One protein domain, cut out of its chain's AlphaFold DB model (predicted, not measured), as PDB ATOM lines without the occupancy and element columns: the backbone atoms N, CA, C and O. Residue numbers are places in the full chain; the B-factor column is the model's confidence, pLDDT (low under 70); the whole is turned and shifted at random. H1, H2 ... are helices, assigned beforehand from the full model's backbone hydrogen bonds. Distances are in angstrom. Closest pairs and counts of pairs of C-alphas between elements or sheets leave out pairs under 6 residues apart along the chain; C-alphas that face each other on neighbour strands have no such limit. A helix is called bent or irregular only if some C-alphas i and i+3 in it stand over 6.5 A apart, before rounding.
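Overview. This is residues 321 to 417 of the 418 residues of an uncharacterized protein of Plasmodiophora brassicae (UniProt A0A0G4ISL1). H3 and H7 lie side by side, running opposite ways, and the crossed helical hairpin of H5 and H6 packs over them, H5 on H3 and H6 on H7. Short H2 and H4 sit at the two ends of H3, and H1 lies outside, beside H5. There are 97 residues printed, with seven named helices, H1 to H7 along the chain, and no named strand: the class is all helix. The whole is compact, with a radius of gyration of the C-alphas of 12.8 A, spanning 33 by 31 by 22 A.

Arrangement. H1, residues 321 to 329, only just touches H5, residues 368 to 379, with 3 pairs of C-alphas within 8 A, Val 328 and Ala 377 closest at 7.0 A. H2, residues 336 to 339, only just touches H7, residues 403 to 416, also with 3 pairs, Val 336 and Ala 416 closest at 5.7 A. H3, residues 342 to 355, touches H7 at a shallow tilt of 23 degrees, opposite ways, the C-alphas of Trp 345 and Pro 408 closest at 6.9 A. H3 touches H5, only just about perpendicular at 71 degrees, with C-alphas 346 and 369 closest at 5.1 A. H4, residues 357 to 361, only just touches H3, only at the corner, with 3 pairs, C-alphas 354 and 360 closest at 5.5 A. H6, residues 386 to 400, forms the hairpin with H5 and touches H7 at a steep tilt of 46 degrees, C-alphas 390 and 409 closest at 6.3 A. Every O i to N i+4 pair is within hydrogen-bond range in H1, H3, H4 and H5, against 9 of 11 in H6 and 8 of 10 in H7; H2 is too short for one.

Along the chain. H1 begins at C-alpha 321 (83.887, 168.192, 77.274), and H7 ends at C-alpha 416 (99.600, 167.512, 93.749). From first to last C-alpha, H3 and H6 each measure 20.0 A, H7 20.8 A and H5 16.9 A. H6 is irregular, C-alphas 396 and 399 being 9.3 A apart, and H7 only just, at 6.53 A between C-alphas 404 and 407.

Size, cuts and confidence. The printed part has no cut and no long link. The C-alphas of Val 363 and Pro 384, the two farthest apart, are 34.1 A apart. Mean pLDDT of the printed part is 84.7, and residues 321 to 331 and 361 to 365 are under 70.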
ATOM      1  N   ALA A 321      83.653 167.598  75.958       41.44
ATOM      2  CA  ALA A 321      83.887 168.192  77.274       41.44
ATOM      3  C   ALA A 321      84.327 167.138  78.303       41.44
ATOM      4  O   ALA A 321      85.387 167.265  78.918       41.44
ATOM      5  N   SER A 322      83.566 166.045  78.420       45.78
ATOM      6  CA  SER A 322      83.886 164.923  79.314       45.78
ATOM      7  C   SER A 322      85.245 164.284  78.996       45.78
ATOM      8  O   SER A 322      86.021 164.007  79.914       45.78
ATOM      9  N   THR A 323      85.593 164.131  77.712       48.34
ATOM     10  CA  THR A 323      86.904 163.612  77.280       48.34
ATOM     11  C   THR A 323      88.063 164.536  77.670       48.34
ATOM     12  O   THR A 323      89.140 164.055  78.032       48.34
ATOM     13  N   LEU A 324      87.879 165.857  77.623       44.31
ATOM     14  CA  LEU A 324      88.948 166.807  77.934       44.31
ATOM     15  C   LEU A 324      89.159 166.960  79.446       44.31
ATOM     16  O   LEU A 324      90.301 166.901  79.909       44.31
ATOM     17  N   THR A 325      88.079 167.014  80.229       51.91
ATOM     18  CA  THR A 325      88.161 166.924  81.695       51.91
ATOM     19  C   THR A 325      88.778 165.586  82.123       51.91
ATOM     20  O   THR A 325      89.560 165.555  83.072       51.91
ATOM     21  N   ARG A 326      88.535 164.485  81.387       52.75
ATOM     22  CA  ARG A 326      89.235 163.202  81.596       52.75
ATOM     23  C   ARG A 326      90.747 163.319  81.369       52.75
ATOM     24  O   ARG A 326      91.495 162.800  82.184       52.75
ATOM     25  N   ARG A 327      91.210 164.027  80.330       56.69
ATOM     26  CA  ARG A 327      92.653 164.211  80.056       56.69
ATOM     27  C   ARG A 327      93.371 165.055  81.115       56.69
ATOM     28  O   ARG A 327      94.489 164.715  81.484       56.69
ATOM     29  N   VAL A 328      92.739 166.108  81.639       54.50
ATOM     30  CA  VAL A 328      93.304 166.881  82.767       54.50
ATOM     31  C   VAL A 328      93.326 166.027  84.043       54.50
ATOM     32  O   VAL A 328      94.348 165.965  84.722       54.50
ATOM     33  N   ARG A 329      92.253 165.267  84.314       57.28
ATOM     34  CA  ARG A 329      92.204 164.280  85.413       57.28
ATOM     35  C   ARG A 329      93.237 163.149  85.274       57.28
ATOM     36  O   ARG A 329      93.605 162.584  86.289       57.28
ATOM     37  N   GLN A 330      93.697 162.830  84.062       57.59
ATOM     38  CA  GLN A 330      94.730 161.816  83.798       57.59
ATOM     39  C   GLN A 330      96.170 162.311  84.025       57.59
ATOM     40  O   GLN A 330      97.071 161.480  84.090       57.59
ATOM     41  N   ARG A 331      96.412 163.630  84.124       64.81
ATOM     42  CA  ARG A 331      97.751 164.189  84.413       64.81
ATOM     43  C   ARG A 331      98.040 164.332  85.906       64.81
ATOM     44  O   ARG A 331      99.187 164.214  86.317       64.81
ATOM     45  N   LEU A 332      97.006 164.567  86.711       73.56
ATOM     46  CA  LEU A 332      97.111 164.506  88.166       73.56
ATOM     47  C   LEU A 332      97.108 163.047  88.626       73.56
ATOM     48  O   LEU A 332      96.401 162.218  88.052       73.56
ATOM     49  N   SER A 333      97.844 162.737  89.695       76.38
ATOM     50  CA  SER A 333      97.764 161.403  90.293       76.38
ATOM     51  C   SER A 333      96.332 161.127  90.793       76.38
ATOM     52  O   SER A 333      95.691 162.018  91.375       76.38
ATOM     53  N   PRO A 334      95.783 159.917  90.566       71.06
ATOM     54  CA  PRO A 334      94.482 159.556  91.115       71.06
ATOM     55  C   PRO A 334      94.530 159.703  92.643       71.06
ATOM     56  O   PRO A 334      95.427 159.179  93.299       71.06
ATOM     57  N   GLY A 335      93.595 160.483  93.191       81.62
ATOM     58  CA  GLY A 335      93.554 160.837  94.614       81.62
ATOM     59  C   GLY A 335      93.970 162.275  94.965       81.62
ATOM     60  O   GLY A 335      93.754 162.670  96.105       81.62
ATOM     61  N   VAL A 336      94.474 163.112  94.040       83.69
ATOM     62  CA  VAL A 336      94.782 164.536  94.357       83.69
ATOM     63  C   VAL A 336      93.566 165.283  94.920       83.69
ATOM     64  O   VAL A 336      93.686 165.962  95.935       83.69
ATOM     65  N   ARG A 337      92.375 165.116  94.320       83.75
ATOM     66  CA  ARG A 337      91.127 165.727  94.826       83.75
ATOM     67  C   ARG A 337      90.754 165.231  96.230       83.75
ATOM     68  O   ARG A 337      90.330 166.021  97.063       83.75
ATOM     69  N   GLU A 338      90.940 163.942  96.492       85.31
ATOM     70  CA  GLU A 338      90.637 163.313  97.780       85.31
ATOM     71  C   GLU A 338      91.589 163.810  98.879       85.31
ATOM     72  O   GLU A 338      91.133 164.294  99.913       85.31
ATOM     73  N   LYS A 339      92.901 163.825  98.605       84.06
ATOM     74  CA  LYS A 339      93.941 164.368  99.497       84.06
ATOM     75  C   LYS A 339      93.787 165.870  99.773       84.06
ATOM     76  O   LYS A 339      94.124 166.321 100.861       84.06
ATOM     77  N   LEU A 340      93.258 166.638  98.818       82.69
ATOM     78  CA  LEU A 340      92.898 168.052  99.001       82.69
ATOM     79  C   LEU A 340      91.685 168.254  99.924       82.69
ATOM     80  O   LEU A 340      91.380 169.389 100.285       82.69
ATOM     81  N   GLY A 341      90.964 167.185 100.284       82.38
ATOM     82  CA  GLY A 341      89.689 167.284 100.983       82.38
ATOM     83  C   GLY A 341      88.654 168.010 100.125       82.38
ATOM     84  O   GLY A 341      88.078 168.994 100.587       82.38
ATOM     85  N   GLN A 342      88.466 167.547  98.876       75.88
ATOM     86  CA  GLN A 342      87.767 168.223  97.767       75.88
ATOM     87  C   GLN A 342      86.638 169.175  98.185       75.88
ATOM     88  O   GLN A 342      86.637 170.320  97.752       75.88
ATOM     89  N   ALA A 343      85.694 168.725  99.019       77.81
ATOM     90  CA  ALA A 343      84.559 169.534  99.462       77.81
ATOM     91  C   ALA A 343      84.981 170.837 100.168       77.81
ATOM     92  O   ALA A 343      84.485 171.903  99.815       77.81
ATOM     93  N   ARG A 344      85.926 170.772 101.118       91.06
ATOM     94  CA  ARG A 344      86.373 171.940 101.893       91.06
ATOM     95  C   ARG A 344      87.214 172.892 101.046       91.06
ATOM     96  O   ARG A 344      86.993 174.094 101.102       91.06
ATOM     97  N   TRP A 345      88.147 172.366 100.249       94.31
ATOM     98  CA  TRP A 345      88.967 173.207  99.369       94.31
ATOM     99  C   TRP A 345      88.113 173.896  98.298       94.31
ATOM    100  O   TRP A 345      88.244 175.101  98.103       94.31
ATOM    101  N   CYS A 346      87.187 173.166  97.659       91.50
ATOM    102  CA  CYS A 346      86.256 173.761  96.701       91.50
ATOM    103  C   CYS A 346      85.390 174.834  97.362       91.50
ATOM    104  O   CYS A 346      85.322 175.933  96.829       91.50
ATOM    105  N   GLN A 347      84.819 174.560  98.542       92.81
ATOM    106  CA  GLN A 347      84.030 175.540  99.289       92.81
ATOM    107  C   GLN A 347      84.827 176.819  99.584       92.81
ATOM    108  O   GLN A 347      84.349 177.900  99.269       92.81
ATOM    109  N   THR A 348      86.046 176.721 100.127       95.44
ATOM    110  CA  THR A 348      86.868 177.906 100.430       95.44
ATOM    111  C   THR A 348      87.218 178.705  99.171       95.44
ATOM    112  O   THR A 348      87.174 179.933  99.190       95.44
ATOM    113  N   VAL A 349      87.532 178.034  98.059       95.50
ATOM    114  CA  VAL A 349      87.797 178.712  96.779       95.50
ATOM    115  C   VAL A 349      86.526 179.355  96.211       95.50
ATOM    116  O   VAL A 349      86.596 180.478  95.717       95.50
ATOM    117  N   ASP A 350      85.371 178.691  96.300       93.69
ATOM    118  CA  ASP A 350      84.085 179.248  95.870       93.69
ATOM    119  C   ASP A 350      83.671 180.447  96.734       93.69
ATOM    120  O   ASP A 350      83.256 181.455  96.176       93.69
ATOM    121  N   GLU A 351      83.842 180.400  98.058       94.75
ATOM    122  CA  GLU A 351      83.579 181.528  98.965       94.75
ATOM    123  C   GLU A 351      84.423 182.759  98.591       94.75
ATOM    124  O   GLU A 351      83.874 183.841  98.379       94.75
ATOM    125  N   ILE A 352      85.738 182.590  98.408       94.81
ATOM    126  CA  ILE A 352      86.638 183.691  98.023       94.81
ATOM    127  C   ILE A 352      86.287 184.236  96.628       94.81
ATOM    128  O   ILE A 352      86.196 185.449  96.435       94.81
ATOM    129  N   LEU A 353      86.083 183.358  95.641       91.44
ATOM    130  CA  LEU A 353      85.806 183.785  94.269       91.44
ATOM    131  C   LEU A 353      84.408 184.407  94.128       91.44
ATOM    132  O   LEU A 353      84.265 185.390  93.406       91.44
ATOM    133  N   LEU A 354      83.388 183.907  94.832       90.31
ATOM    134  CA  LEU A 354      82.026 184.458  94.803       90.31
ATOM    135  C   LEU A 354      81.871 185.765  95.593       90.31
ATOM    136  O   LEU A 354      80.840 186.422  95.454       90.31
ATOM    137  N   GLU A 355      82.863 186.201  96.368       89.88
ATOM    138  CA  GLU A 355      82.905 187.578  96.872       89.88
ATOM    139  C   GLU A 355      83.341 188.583  95.787       89.88
ATOM    140  O   GLU A 355      82.947 189.752  95.832       89.88
ATOM    141  N   ASN A 356      84.082 188.144  94.763       85.38
ATOM    142  CA  ASN A 356      84.519 189.010  93.671       85.38
ATOM    143  C   ASN A 356      83.348 189.342  92.721       85.38
ATOM    144  O   ASN A 356      82.776 188.472  92.062       85.38
ATOM    145  N   VAL A 357      83.016 190.634  92.603       77.50
ATOM    146  CA  VAL A 357      81.906 191.144  91.771       77.50
ATOM    147  C   VAL A 357      82.013 190.702  90.307       77.50
ATOM    148  O   VAL A 357      80.992 190.405  89.684       77.50
ATOM    149  N   PHE A 358      83.229 190.607  89.758       72.56
ATOM    150  CA  PHE A 358      83.440 190.137  88.390       72.56
ATOM    151  C   PHE A 358      83.031 188.668  88.245       72.56
ATOM    152  O   PHE A 358      82.237 188.344  87.363       72.56
ATOM    153  N   VAL A 359      83.478 187.798  89.155       77.12
ATOM    154  CA  VAL A 359      83.127 186.371  89.140       77.12
ATOM    155  C   VAL A 359      81.631 186.168  89.380       77.12
ATOM    156  O   VAL A 359      81.009 185.406  88.647       77.12
ATOM    157  N   ARG A 360      81.007 186.914  90.304       74.06
ATOM    158  CA  ARG A 360      79.540 186.897  90.493       74.06
ATOM    159  C   ARG A 360      78.757 187.265  89.231       74.06
ATOM    160  O   ARG A 360      77.634 186.798  89.058       74.06
ATOM    161  N   SER A 361      79.312 188.132  88.383       66.75
ATOM    162  CA  SER A 361      78.688 188.537  87.115       66.75
ATOM    163  C   SER A 361      78.870 187.508  85.990       66.75
ATOM    164  O   SER A 361      78.138 187.543  84.998       66.75
ATOM    165  N   LEU A 362      79.811 186.571  86.141       65.88
ATOM    166  CA  LEU A 362      79.993 185.449  85.229       65.88
ATOM    167  C   LEU A 362      79.018 184.327  85.596       65.88
ATOM    168  O   LEU A 362      79.260 183.534  86.499       65.88
ATOM    169  N   VAL A 363      77.922 184.221  84.841       54.88
ATOM    170  CA  VAL A 363      77.015 183.066  84.912       54.88
ATOM    171  C   VAL A 363      77.719 181.848  84.301       54.88
ATOM    172  O   VAL A 363      77.614 181.590  83.100       54.88
ATOM    173  N   THR A 364      78.494 181.122  85.110       63.38
ATOM    174  CA  THR A 364      79.207 179.905  84.695       63.38
ATOM    175  C   THR A 364      78.352 178.654  84.891       63.38
ATOM    176  O   THR A 364      77.584 178.539  85.840       63.38
ATOM    177  N   ALA A 365      78.503 177.678  83.990       69.69
ATOM    178  CA  ALA A 365      77.824 176.381  84.093       69.69
ATOM    179  C   ALA A 365      78.470 175.424  85.118       69.69
ATOM    180  O   ALA A 365      77.881 174.401  85.463       69.69
ATOM    181  N   SER A 366      79.675 175.747  85.592       77.69
ATOM    182  CA  SER A 366      80.424 175.016  86.618       77.69
ATOM    183  C   SER A 366      80.847 175.956  87.754       77.69
ATOM    184  O   SER A 366      81.019 177.156  87.500       77.69
ATOM    185  N   PRO A 367      81.036 175.442  88.988       85.50
ATOM    186  CA  PRO A 367      81.503 176.241  90.119       85.50
ATOM    187  C   PRO A 367      82.841 176.938  89.820       85.50
ATOM    188  O   PRO A 367      83.704 176.328  89.169       85.50
ATOM    189  N   PRO A 368      83.057 178.176  90.302       88.31
ATOM    190  CA  PRO A 368      84.348 178.860  90.218       88.31
ATOM    191  C   PRO A 368      85.532 177.990  90.665       88.31
ATOM    192  O   PRO A 368      86.564 177.964  89.988       88.31
ATOM    193  N   SER A 369      85.368 177.201  91.730       92.50
ATOM    194  CA  SER A 369      86.385 176.286  92.252       92.50
ATOM    195  C   SER A 369      86.769 175.158  91.295       92.50
ATOM    196  O   SER A 369      87.928 174.744  91.289       92.50
ATOM    197  N   GLU A 370      85.866 174.682  90.429       89.12
ATOM    198  CA  GLU A 370      86.219 173.681  89.416       89.12
ATOM    199  C   GLU A 370      87.023 174.303  88.266       89.12
ATOM    200  O   GLU A 370      87.995 173.701  87.800       89.12
ATOM    201  N   HIS A 371      86.693 175.528  87.848       85.31
ATOM    202  CA  HIS A 371      87.538 176.272  86.911       85.31
ATOM    203  C   HIS A 371      88.928 176.527  87.508       85.31
ATOM    204  O   HIS A 371      89.935 176.241  86.859       85.31
ATOM    205  N   PHE A 372      88.984 176.982  88.760       93.25
ATOM    206  CA  PHE A 372      90.226 177.252  89.480       93.25
ATOM    207  C   PHE A 372      91.091 175.993  89.649       93.25
ATOM    208  O   PHE A 372      92.288 176.024  89.360       93.25
ATOM    209  N   PHE A 373      90.480 174.857  90.010       94.00
ATOM    210  CA  PHE A 373      91.137 173.546  90.069       94.00
ATOM    211  C   PHE A 373      91.767 173.162  88.727       94.00
ATOM    212  O   PHE A 373      92.915 172.725  88.682       94.00
ATOM    213  N   ASN A 374      91.031 173.326  87.624       90.12
ATOM    214  CA  ASN A 374      91.521 172.971  86.293       90.12
ATOM    215  C   ASN A 374      92.669 173.894  85.834       90.12
ATOM    216  O   ASN A 374      93.611 173.410  85.207       90.12
ATOM    217  N   THR A 375      92.640 175.182  86.196       91.50
ATOM    218  CA  THR A 375      93.759 176.119  85.981       91.50
ATOM    219  C   THR A 375      95.001 175.696  86.768       91.50
ATOM    220  O   THR A 375      96.084 175.587  86.192       91.50
ATOM    221  N   CYS A 376      94.847 175.378  88.058       94.38
ATOM    222  CA  CYS A 376      95.937 174.884  88.906       94.38
ATOM    223  C   CYS A 376      96.537 173.575  88.357       94.38
ATOM    224  O   CYS A 376      97.754 173.441  88.260       94.38
ATOM    225  N   ALA A 377      95.691 172.637  87.923       93.25
ATOM    226  CA  ALA A 377      96.111 171.372  87.321       93.25
ATOM    227  C   ALA A 377      96.866 171.553  85.992       93.25
ATOM    228  O   ALA A 377      97.788 170.794  85.704       93.25
ATOM    229  N   GLY A 378      96.482 172.548  85.186       89.69
ATOM    230  CA  GLY A 378      97.150 172.859  83.922       89.69
ATOM    231  C   GLY A 378      98.568 173.401  84.107       89.69
ATOM    232  O   GLY A 378      99.456 173.009  83.360       89.69
ATOM    233  N   LEU A 379      98.773 174.253  85.118       93.81
ATOM    234  CA  LEU A 379     100.028 174.982  85.361       93.81
ATOM    235  C   LEU A 379     101.023 174.247  86.278       93.81
ATOM    236  O   LEU A 379     102.155 174.697  86.436       93.81
ATOM    237  N   LEU A 380     100.617 173.134  86.900       94.75
ATOM    238  CA  LEU A 380     101.402 172.431  87.924       94.75
ATOM    239  C   LEU A 380     102.798 171.999  87.443       94.75
ATOM    240  O   LEU A 380     103.751 172.027  88.218       94.75
ATOM    241  N   HIS A 381     102.912 171.594  86.178       90.75
ATOM    242  CA  HIS A 381     104.161 171.092  85.600       90.75
ATOM    243  C   HIS A 381     105.079 172.201  85.064       90.75
ATOM    244  O   HIS A 381     106.274 171.960  84.902       90.75
ATOM    245  N   ASP A 382     104.546 173.403  84.825       89.56
ATOM    246  CA  ASP A 382     105.289 174.531  84.244       89.56
ATOM    247  C   ASP A 382     106.047 175.345  85.312       89.56
ATOM    248  O   ASP A 382     106.882 176.192  84.991       89.56
ATOM    249  N   ALA A 383     105.751 175.109  86.594       93.31
ATOM    250  CA  ALA A 383     106.347 175.812  87.722       93.31
ATOM    251  C   ALA A 383     107.514 175.017  88.348       93.31
ATOM    252  O   ALA A 383     107.330 173.855  88.723       93.31
ATOM    253  N   PRO A 384     108.712 175.610  88.526       94.19
ATOM    254  CA  PRO A 384     109.825 174.946  89.210       94.19
ATOM    255  C   PRO A 384     109.587 174.779  90.721       94.19
ATOM    256  O   PRO A 384     109.967 173.755  91.286       94.19
ATOM    257  N   ASP A 385     108.925 175.749  91.353       97.25
ATOM    258  CA  ASP A 385     108.686 175.830  92.796       97.25
ATOM    259  C   ASP A 385     107.278 176.383  93.119       97.25
ATOM    260  O   ASP A 385     106.497 176.723  92.226       97.25
ATOM    261  N   VAL A 386     106.941 176.444  94.413       97.44
ATOM    262  CA  VAL A 386     105.611 176.853  94.893       97.44
ATOM    263  C   VAL A 386     105.310 178.338  94.656       97.44
ATOM    264  O   VAL A 386     104.165 178.683  94.364       97.44
ATOM    265  N   ASP A 387     106.304 179.223  94.727       97.62
ATOM    266  CA  ASP A 387     106.098 180.664  94.546       97.62
ATOM    267  C   ASP A 387     105.967 181.008  93.057       97.62
ATOM    268  O   ASP A 387     105.099 181.795  92.667       97.62
ATOM    269  N   ALA A 388     106.740 180.334  92.202       96.75
ATOM    270  CA  ALA A 388     106.563 180.357  90.757       96.75
ATOM    271  C   ALA A 388     105.192 179.796  90.337       96.75
ATOM    272  O   ALA A 388     104.569 180.340  89.420       96.75
ATOM    273  N   PHE A 389     104.685 178.763  91.024       97.88
ATOM    274  CA  PHE A 389     103.342 178.225  90.793       97.88
ATOM    275  C   PHE A 389     102.250 179.225  91.181       97.88
ATOM    276  O   PHE A 389     101.409 179.552  90.342       97.88
ATOM    277  N   VAL A 390     102.294 179.791  92.394       97.75
ATOM    278  CA  VAL A 390     101.365 180.858  92.817       97.75
ATOM    279  C   VAL A 390     101.422 182.036  91.835       97.75
ATOM    280  O   VAL A 390     100.382 182.507  91.376       97.75
ATOM    281  N   GLY A 391     102.618 182.455  91.414       96.44
ATOM    282  CA  GLY A 391     102.811 183.503  90.408       96.44
ATOM    283  C   GLY A 391     102.306 183.148  89.002       96.44
ATOM    284  O   GLY A 391     101.934 184.043  88.238       96.44
ATOM    285  N   ALA A 392     102.268 181.869  88.623       95.31
ATOM    286  CA  ALA A 392     101.665 181.404  87.374       95.31
ATOM    287  C   ALA A 392     100.132 181.396  87.455       95.31
ATOM    288  O   ALA A 392      99.480 181.979  86.586       95.31
ATOM    289  N   VAL A 393      99.553 180.822  88.518       95.50
ATOM    290  CA  VAL A 393      98.094 180.795  88.721       95.50
ATOM    291  C   VAL A 393      97.546 182.221  88.851       95.50
ATOM    292  O   VAL A 393      96.575 182.559  88.176       95.50
ATOM    293  N   LYS A 394      98.220 183.101  89.601       96.88
ATOM    294  CA  LYS A 394      97.863 184.523  89.728       96.88
ATOM    295  C   LYS A 394      97.809 185.248  88.383       96.88
ATOM    296  O   LYS A 394      96.842 185.954  88.110       96.88
ATOM    297  N   ARG A 395      98.796 185.032  87.505       93.69
ATOM    298  CA  ARG A 395      98.788 185.589  86.136       93.69
ATOM    299  C   ARG A 395      97.672 185.009  85.264       93.69
ATOM    300  O   ARG A 395      97.112 185.743  84.460       93.69
ATOM    301  N   ALA A 396      97.343 183.726  85.418       91.38
ATOM    302  CA  ALA A 396      96.279 183.077  84.650       91.38
ATOM    303  C   ALA A 396      94.862 183.488  85.097       91.38
ATOM    304  O   ALA A 396      93.943 183.502  84.280       91.38
ATOM    305  N   VAL A 397      94.686 183.824  86.377       89.25
ATOM    306  CA  VAL A 397      93.420 184.309  86.959       89.25
ATOM    307  C   VAL A 397      93.241 185.822  86.753       89.25
ATOM    308  O   VAL A 397      92.111 186.296  86.627       89.25
ATOM    309  N   GLY A 398      94.341 186.578  86.664       92.38
ATOM    310  CA  GLY A 398      94.337 188.008  86.348       92.38
ATOM    311  C   GLY A 398      93.600 188.844  87.397       92.38
ATOM    312  O   GLY A 398      93.734 188.607  88.596       92.38
ATOM    313  N   ASP A 399      92.782 189.794  86.944       87.06
ATOM    314  CA  ASP A 399      92.045 190.746  87.798       87.06
ATOM    315  C   ASP A 399      91.015 190.085  88.739       87.06
ATOM    316  O   ASP A 399      90.468 190.734  89.629       87.06
ATOM    317  N   SER A 400      90.738 188.786  88.563       88.38
ATOM    318  CA  SER A 400      89.900 188.009  89.488       88.38
ATOM    319  C   SER A 400      90.664 187.489  90.715       88.38
ATOM    320  O   SER A 400      90.058 186.839  91.567       88.38
ATOM    321  N   TRP A 401      91.978 187.728  90.814       94.12
ATOM    322  CA  TRP A 401      92.801 187.233  91.917       94.12
ATOM    323  C   TRP A 401      92.533 187.974  93.228       94.12
ATOM    324  O   TRP A 401      92.712 189.187  93.324       94.12
ATOM    325  N   ASP A 402      92.210 187.212  94.265       95.75
ATOM    326  CA  ASP A 402      92.159 187.657  95.655       95.75
ATOM    327  C   ASP A 402      93.369 187.075  96.407       95.75
ATOM    328  O   ASP A 402      93.713 185.910  96.217       95.75
ATOM    329  N   GLY A 403      94.024 187.860  97.268       96.75
ATOM    330  CA  GLY A 403      95.187 187.399  98.045       96.75
ATOM    331  C   GLY A 403      94.886 186.239  99.006       96.75
ATOM    332  O   GLY A 403      95.796 185.527  99.418       96.75
ATOM    333  N   ARG A 404      93.610 185.993  99.329       97.69
ATOM    334  CA  ARG A 404      93.171 184.812 100.090       97.69
ATOM    335  C   ARG A 404      93.310 183.504  99.299       97.69
ATOM    336  O   ARG A 404      93.283 182.441  99.910       97.69
ATOM    337  N   LEU A 405      93.478 183.565  97.973       97.12
ATOM    338  CA  LEU A 405      93.717 182.395  97.115       97.12
ATOM    339  C   LEU A 405      95.156 181.865  97.201       97.12
ATOM    340  O   LEU A 405      95.387 180.719  96.812       97.12
ATOM    341  N   ASP A 406      96.105 182.651  97.723       97.31
ATOM    342  CA  ASP A 406      97.507 182.246  97.875       97.31
ATOM    343  C   ASP A 406      97.624 180.905  98.638       97.31
ATOM    344  O   ASP A 406      98.301 179.988  98.172       97.31
ATOM    345  N   GLU A 407      96.912 180.746  99.760       97.19
ATOM    346  CA  GLU A 407      96.979 179.536 100.598       97.19
ATOM    347  C   GLU A 407      96.299 178.302  99.958       97.19
ATOM    348  O   GLU A 407      96.962 177.267  99.843       97.19
ATOM    349  N   PRO A 408      95.056 178.366  99.424       97.19
ATOM    350  CA  PRO A 408      94.480 177.283  98.623       97.19
ATOM    351  C   PRO A 408      95.365 176.815  97.456       97.19
ATOM    352  O   PRO A 408      95.372 175.622  97.138       97.19
ATOM    353  N   VAL A 409      96.121 177.717  96.820       97.62
ATOM    354  CA  VAL A 409      97.035 177.374  95.714       97.62
ATOM    355  C   VAL A 409      98.320 176.715  96.216       97.62
ATOM    356  O   VAL A 409      98.744 175.715  95.632       97.62
ATOM    357  N   ARG A 410      98.900 177.185  97.329       97.75
ATOM    358  CA  ARG A 410     100.016 176.494  98.007       97.75
ATOM    359  C   ARG A 410      99.609 175.084  98.440       97.75
ATOM    360  O   ARG A 410     100.318 174.123  98.141       97.75
ATOM    361  N   GLN A 411      98.431 174.936  99.048       95.81
ATOM    362  CA  GLN A 411      97.885 173.634  99.438       95.81
ATOM    363  C   GLN A 411      97.699 172.703  98.227       95.81
ATOM    364  O   GLN A 411      98.100 171.539  98.286       95.81
ATOM    365  N   PHE A 412      97.147 173.205  97.114       96.31
ATOM    366  CA  PHE A 412      97.031 172.434  95.869       96.31
ATOM    367  C   PHE A 412      98.395 171.937  95.386       96.31
ATOM    368  O   PHE A 412      98.539 170.753  95.085       96.31
ATOM    369  N   TYR A 413      99.397 172.819  95.344       96.31
ATOM    370  CA  TYR A 413     100.743 172.484  94.885       96.31
ATOM    371  C   TYR A 413     101.370 171.356  95.711       96.31
ATOM    372  O   TYR A 413     101.794 170.351  95.146       96.31
ATOM    373  N   HIS A 414     101.361 171.479  97.042       95.06
ATOM    374  CA  HIS A 414     101.945 170.477  97.940       95.06
ATOM    375  C   HIS A 414     101.209 169.129  97.913       95.06
ATOM    376  O   HIS A 414     101.837 168.087  98.074       95.06
ATOM    377  N   VAL A 415      99.891 169.116  97.682       94.19
ATOM    378  CA  VAL A 415      99.130 167.861  97.547       94.19
ATOM    379  C   VAL A 415      99.336 167.202  96.177       94.19
ATOM    380  O   VAL A 415      99.327 165.972  96.074       94.19
ATOM    381  N   ALA A 416      99.493 168.001  95.120       91.81
ATOM    382  CA  ALA A 416      99.600 167.512  93.749       91.81
ATOM    383  C   ALA A 416     101.039 167.163  93.319       91.81
ATOM    384  O   ALA A 416     101.209 166.366  92.394       91.81
ATOM    385  N   ARG A 417     102.053 167.715  93.998       88.50
ATOM    386  CA  ARG A 417     103.484 167.451  93.789       88.50
ATOM    387  C   ARG A 417     104.113 166.863  95.071       88.50
ATOM    388  O   ARG A 417     104.738 167.618  95.818       88.50
TER     389      ARG A 417